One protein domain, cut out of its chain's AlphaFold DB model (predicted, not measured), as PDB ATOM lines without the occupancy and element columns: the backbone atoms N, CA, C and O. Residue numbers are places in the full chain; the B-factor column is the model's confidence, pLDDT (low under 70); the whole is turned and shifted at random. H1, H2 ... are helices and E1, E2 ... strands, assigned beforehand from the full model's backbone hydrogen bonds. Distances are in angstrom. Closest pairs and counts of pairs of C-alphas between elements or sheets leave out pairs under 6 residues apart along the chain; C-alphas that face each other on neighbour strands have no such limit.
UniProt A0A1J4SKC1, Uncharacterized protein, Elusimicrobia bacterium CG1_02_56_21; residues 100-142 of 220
ATOM      1  N   CYS A 100      39.671  36.408  14.991       73.19
ATOM      2  CA  CYS A 100      39.006  37.068  16.100       73.19
ATOM      3  C   CYS A 100      39.116  38.578  15.940       73.19
ATOM      4  O   CYS A 100      40.140  39.097  15.515       73.19
ATOM      5  N   ARG A 101      38.066  39.298  16.311       75.19
ATOM      6  CA  ARG A 101      38.095  40.746  16.495       75.19
ATOM      7  C   ARG A 101      37.631  41.089  17.892       75.19
ATOM      8  O   ARG A 101      36.780  40.375  18.426       75.19
ATOM      9  N   ALA A 102      38.121  42.183  18.459       75.00
ATOM     10  CA  ALA A 102      37.530  42.767  19.652       75.00
ATOM     11  C   ALA A 102      37.303  44.255  19.475       75.00
ATOM     12  O   ALA A 102      38.027  44.938  18.759       75.00
ATOM     13  N   THR A 103      36.243  44.725  20.120       75.31
ATOM     14  CA  THR A 103      35.726  46.080  19.964       75.31
ATOM     15  C   THR A 103      35.481  46.718  21.324       75.31
ATOM     16  O   THR A 103      34.952  46.060  22.228       75.31
ATOM     17  N   ASP A 104      35.841  47.997  21.448       76.88
ATOM     18  CA  ASP A 104      35.451  48.875  22.557       76.88
ATOM     19  C   ASP A 104      35.348  50.339  22.095       76.88
ATOM     20  O   ASP A 104      36.248  50.832  21.428       76.88
ATOM     21  N   ASN A 105      34.255  51.033  22.435       70.75
ATOM     22  CA  ASN A 105      34.059  52.487  22.265       70.75
ATOM     23  C   ASN A 105      34.611  53.133  20.966       70.75
ATOM     24  O   ASN A 105      35.139  54.243  20.993       70.75
ATOM     25  N   GLY A 106      34.458  52.467  19.814       69.88
ATOM     26  CA  GLY A 106      34.909  52.969  18.503       69.88
ATOM     27  C   GLY A 106      36.287  52.469  18.047       69.88
ATOM     28  O   GLY A 106      36.723  52.823  16.955       69.88
ATOM     29  N   TRP A 107      36.946  51.631  18.842       72.75
ATOM     30  CA  TRP A 107      38.159  50.901  18.492       72.75
ATOM     31  C   TRP A 107      37.832  49.451  18.107       72.75
ATOM     32  O   TRP A 107      36.974  48.818  18.728       72.75
ATOM     33  N   GLU A 108      38.519  48.935  17.088       73.56
ATOM     34  CA  GLU A 108      38.430  47.552  16.614       73.56
ATOM     35  C   GLU A 108      39.846  47.032  16.339       73.56
ATOM     36  O   GLU A 108      40.590  47.631  15.561       73.56
ATOM     37  N   GLU A 109      40.221  45.918  16.966       70.25
ATOM     38  CA  GLU A 109      41.449  45.187  16.643       70.25
ATOM     39  C   GLU A 109      41.102  43.796  16.137       70.25
ATOM     40  O   GLU A 109      40.183  43.135  16.628       70.25
ATOM     41  N   HIS A 110      41.835  43.379  15.109       71.12
ATOM     42  CA  HIS A 110      41.665  42.107  14.432       71.12
ATOM     43  C   HIS A 110      42.909  41.262  14.683       71.12
ATOM     44  O   HIS A 110      44.028  41.689  14.405       71.12
ATOM     45  N   TRP A 111      42.703  40.030  15.126       68.56
ATOM     46  CA  TRP A 111      43.738  39.025  15.285       68.56
ATOM     47  C   TRP A 111      43.381  37.807  14.435       68.56
ATOM     48  O   TRP A 111      42.383  37.122  14.663       68.56
ATOM     49  N   GLY A 112      44.191  37.539  13.417       60.66
ATOM     50  CA  GLY A 112      43.999  36.410  12.513       60.66
ATOM     51  C   GLY A 112      45.155  36.282  11.525       60.66
ATOM     52  O   GLY A 112      45.704  37.280  11.068       60.66
ATOM     53  N   GLY A 113      45.541  35.047  11.216       48.31
ATOM     54  CA  GLY A 113      46.663  34.722  10.334       48.31
ATOM     55  C   GLY A 113      47.021  33.240  10.437       48.31
ATOM     56  O   GLY A 113      46.777  32.623  11.467       48.31
ATOM     57  N   HIS A 114      47.521  32.654   9.348       39.47
ATOM     58  CA  HIS A 114      47.718  31.212   9.167       39.47
ATOM     59  C   HIS A 114      48.471  30.536  10.329       39.47
ATOM     60  O   HIS A 114      49.653  30.796  10.534       39.47
ATOM     61  N   GLY A 115      47.800  29.596  11.003       43.53
ATOM     62  CA  GLY A 115      48.394  28.728  12.024       43.53
ATOM     63  C   GLY A 115      47.829  29.001  13.414       43.53
ATOM     64  O   GLY A 115      48.083  30.053  13.981       43.53
ATOM     65  N   PHE A 116      47.073  28.029  13.940       48.59
ATOM     66  CA  PHE A 116      46.569  27.983  15.322       48.59
ATOM     67  C   PHE A 116      46.058  29.338  15.828       48.59
ATOM     68  O   PHE A 116      46.659  29.899  16.739       48.59
ATOM     69  N   GLY A 117      44.994  29.860  15.194       52.31
ATOM     70  CA  GLY A 117      44.439  31.192  15.472       52.31
ATOM     71  C   GLY A 117      44.393  31.521  16.969       52.31
ATOM     72  O   GLY A 117      44.273  30.601  17.781       52.31
ATOM     73  N   PRO A 118      44.516  32.808  17.338       54.38
ATOM     74  CA  PRO A 118      44.733  33.220  18.721       54.38
ATOM     75  C   PRO A 118      43.721  32.542  19.642       54.38
ATOM     76  O   PRO A 118      42.522  32.525  19.344       54.38
ATOM     77  N   ASP A 119      44.197  31.984  20.758       63.09
ATOM     78  CA  ASP A 119      43.290  31.527  21.802       63.09
ATOM     79  C   ASP A 119      42.412  32.729  22.184       63.09
ATOM     80  O   ASP A 119      42.889  33.857  22.347       63.09
ATOM     81  N   GLU A 120      41.107  32.496  22.291       65.12
ATOM     82  CA  GLU A 120      40.124  33.457  22.794       65.12
ATOM     83  C   GLU A 120      40.657  34.179  24.038       65.12
ATOM     84  O   GLU A 120      40.485  35.386  24.211       65.12
ATOM     85  N   ARG A 121      41.364  33.429  24.884       67.94
ATOM     86  CA  ARG A 121      41.981  33.931  26.100       67.94
ATOM     87  C   ARG A 121      43.051  34.990  25.846       67.94
ATOM     88  O   ARG A 121      43.094  35.981  26.573       67.94
ATOM     89  N   ASP A 122      43.897  34.797  24.840       70.50
ATOM     90  CA  ASP A 122      44.953  35.746  24.487       70.50
ATOM     91  C   ASP A 122      44.372  36.977  23.796       70.50
ATOM     92  O   ASP A 122      44.769  38.095  24.119       70.50
ATOM     93  N   THR A 123      43.346  36.781  22.963       69.75
ATOM     94  CA  THR A 123      42.549  37.868  22.380       69.75
ATOM     95  C   THR A 123      41.933  38.747  23.474       69.75
ATOM     96  O   THR A 123      42.120  39.965  23.497       69.75
ATOM     97  N   CYS A 124      41.254  38.129  24.447       73.12
ATOM     98  CA  CYS A 124      40.696  38.846  25.586       73.12
ATOM     99  C   CYS A 124      41.778  39.535  26.420       73.12
ATOM    100  O   CYS A 124      41.593  40.678  26.827       73.12
ATOM    101  N   ARG A 125      42.909  38.875  26.692       77.38
ATOM    102  CA  ARG A 125      43.993  39.455  27.495       77.38
ATOM    103  C   ARG A 125      44.618  40.672  26.812       77.38
ATOM    104  O   ARG A 125      44.817  41.682  27.485       77.38
ATOM    105  N   ALA A 126      44.903  40.588  25.511       72.44
ATOM    106  CA  ALA A 126      45.450  41.695  24.730       72.44
ATOM    107  C   ALA A 126      44.507  42.903  24.801       72.44
ATOM    108  O   ALA A 126      44.889  43.985  25.250       72.44
ATOM    109  N   CYS A 127      43.234  42.657  24.519       73.56
ATOM    110  CA  CYS A 127      42.192  43.665  24.552       73.56
ATOM    111  C   CYS A 127      41.986  44.301  25.945       73.56
ATOM    112  O   CYS A 127      41.934  45.524  26.091       73.56
ATOM    113  N   LEU A 128      41.940  43.486  27.006       79.50
ATOM    114  CA  LEU A 128      41.802  43.961  28.386       79.50
ATOM    115  C   LEU A 128      43.005  44.772  28.863       79.50
ATOM    116  O   LEU A 128      42.837  45.663  29.703       79.50
ATOM    117  N   SER A 129      44.203  44.470  28.356       80.19
ATOM    118  CA  SER A 129      45.410  45.213  28.716       80.19
ATOM    119  C   SER A 129      45.356  46.659  28.216       80.19
ATOM    120  O   SER A 129      45.749  47.559  28.957       80.19
ATOM    121  N   ALA A 130      44.777  46.887  27.033       76.00
ATOM    122  CA  ALA A 130      44.662  48.206  26.419       76.00
ATOM    123  C   ALA A 130      43.387  48.981  26.824       76.00
ATOM    124  O   ALA A 130      43.469  50.184  27.061       76.00
ATOM    125  N   HIS A 131      42.229  48.314  26.960       79.00
ATOM    126  CA  HIS A 131      40.921  49.000  27.033       79.00
ATOM    127  C   HIS A 131      40.095  48.720  28.302       79.00
ATOM    128  O   HIS A 131      39.118  49.408  28.581       79.00
ATOM    129  N   GLY A 132      40.472  47.738  29.129       75.56
ATOM    130  CA  GLY A 132      39.785  47.431  30.396       75.56
ATOM    131  C   GLY A 132      38.475  46.636  30.280       75.56
ATOM    132  O   GLY A 132      38.220  45.793  31.139       75.56
ATOM    133  N   SER A 133      37.688  46.823  29.220       80.38
ATOM    134  CA  SER A 133      36.565  45.948  28.853       80.38
ATOM    135  C   SER A 133      36.409  45.888  27.344       80.38
ATOM    136  O   SER A 133      36.622  46.898  26.684       80.38
ATOM    137  N   CYS A 134      35.997  44.746  26.797       78.56
ATOM    138  CA  CYS A 134      35.712  44.663  25.371       78.56
ATOM    139  C   CYS A 134      34.846  43.478  24.979       78.56
ATOM    140  O   CYS A 134      34.676  42.525  25.734       78.56
ATOM    141  N   ARG A 135      34.307  43.540  23.764       82.69
ATOM    142  CA  ARG A 135      33.551  42.453  23.135       82.69
ATOM    143  C   ARG A 135      34.396  41.781  22.090       82.69
ATOM    144  O   ARG A 135      34.860  42.481  21.197       82.69
ATOM    145  N   TYR A 136      34.524  40.461  22.147       79.94
ATOM    146  CA  TYR A 136      35.208  39.698  21.111       79.94
ATOM    147  C   TYR A 136      34.220  38.905  20.244       79.94
ATOM    148  O   TYR A 136      33.171  38.441  20.703       79.94
ATOM    149  N   ASN A 137      34.573  38.739  18.974       83.81
ATOM    150  CA  ASN A 137      33.883  37.889  18.014       83.81
ATOM    151  C   ASN A 137      34.920  37.135  17.181       83.81
ATOM    152  O   ASN A 137      35.746  37.766  16.529       83.81
ATOM    153  N   CYS A 138      34.858  35.808  17.187       80.69
ATOM    154  CA  CYS A 138      35.718  34.953  16.388       80.69
ATOM    155  C   CYS A 138      34.921  34.277  15.280       80.69
ATOM    156  O   CYS A 138      33.965  33.538  15.542       80.69
ATOM    157  N   THR A 139      35.352  34.498  14.044       84.62
ATOM    158  CA  THR A 139      34.799  33.884  12.847       84.62
ATOM    159  C   THR A 139      35.780  32.893  12.237       84.62
ATOM    160  O   THR A 139      36.996  33.010  12.376       84.62
ATOM    161  N   VAL A 140      35.255  31.880  11.559       83.75
ATOM    162  CA  VAL A 140      36.041  31.024  10.666       83.75
ATOM    163  C   VAL A 140      35.434  31.084   9.266       83.75
ATOM    164  O   VAL A 140      34.207  31.188   9.127       83.75
ATOM    165  N   PRO A 141      36.263  31.027   8.215       84.25
ATOM    166  CA  PRO A 141      35.761  30.942   6.861       84.25
ATOM    167  C   PRO A 141      35.194  29.547   6.605       84.25
ATOM    168  O   PRO A 141      35.875  28.538   6.772       84.25
ATOM    169  N   TYR A 142      33.954  29.514   6.152       89.44
ATOM    170  CA  TYR A 142      33.377  28.383   5.454       89.44
ATOM    171  C   TYR A 142      33.163  28.753   3.988       89.44
ATOM    172  O   TYR A 142      33.120  29.922   3.616       89.44
TER     173      TYR A 142
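What this domain is: This is residues 100 to 142 of the 220 residues of an uncharacterized protein of Elusimicrobia bacterium CG1_02_56_21 (UniProt A0A1J4SKC1). A small antiparallel sheet of three strands, twisted along its length, has a single helix, H1, packed over one face, while the other face is bare. The hairpin of E1 and E2 makes one side of the sheet, and the long strand E3 runs along the other side of E1, its last residues reaching past the hairpin. The printed part has 43 residues with three named strands and one named helix, in the order E1, E2, H1, E3; the sheet's order is E2, E1, E3, and the class is mixed, helices and strands. The whole is compact, with a radius of gyration of the C-alphas of 10.3 A, and elongated, spanning 29 by 17 by 12 A.

Where its parts are: E1 is residues 100 to 104, 13.9 A from first to last C-alpha, and begins at C-alpha 100 at (39.006, 37.068, 16.100). E2 is residues 107 to 112, 16.7 A long. H1 is residues 120 to 131, 16.1 A long, with C-alpha 120 at (40.124, 33.457, 22.794). E3, the longest strand, is residues 133 to 142, 29.4 A long, and ends at C-alpha 142 at (33.377, 28.383, 5.454).

How they stand to each other: E1 is the inner strand of the sheet, and E2 and E3 are its edge strands. E1 and E2 form a hairpin, antiparallel at 168 degrees between their directions, with N 100 and O 111 2.8 A apart and N 109 and O 102 3.0 A apart, both within hydrogen-bond range. E1 and E3 are antiparallel at 152 degrees, with N 101 and O 137 2.8 A apart and N 135 and O 103 3.0 A apart, also within hydrogen-bond range. H1 is on the sheet at a height over the sheet of 8.3 A, over E1 and E3, in two layers, a helix on one face of a sheet. It runs slantwise to the strands, at 34 degrees to E3 on the local plane. The closest C-alphas of H1 and E3 are those of Cys 127 and Cys 134, 6.6 A apart; those of H1 and E1 are Cys 127 and Ala 102, 6.8 A apart. E2, H1 and E3 make a split strand-helix-strand unit, two strands running the same way with E1 between them in the sheet, and its crossover is right-handed. In H1 every O i to N i+4 pair is within hydrogen-bond range.

The domain as a whole: The two C-alphas farthest apart are those of Gly 132 and Tyr 142, 32.0 A. The printed part has no cut. The links E1 to E2 and H1 to E3 are tight, and the link E2 to H1, with 7 residues, is short. The sheet is twisted, with C-alphas up to 4.0 A off its best plane. The mean pLDDT of the printed part is 71.4, and residue 106, residues 111 to 121 and residue 123 are under 70.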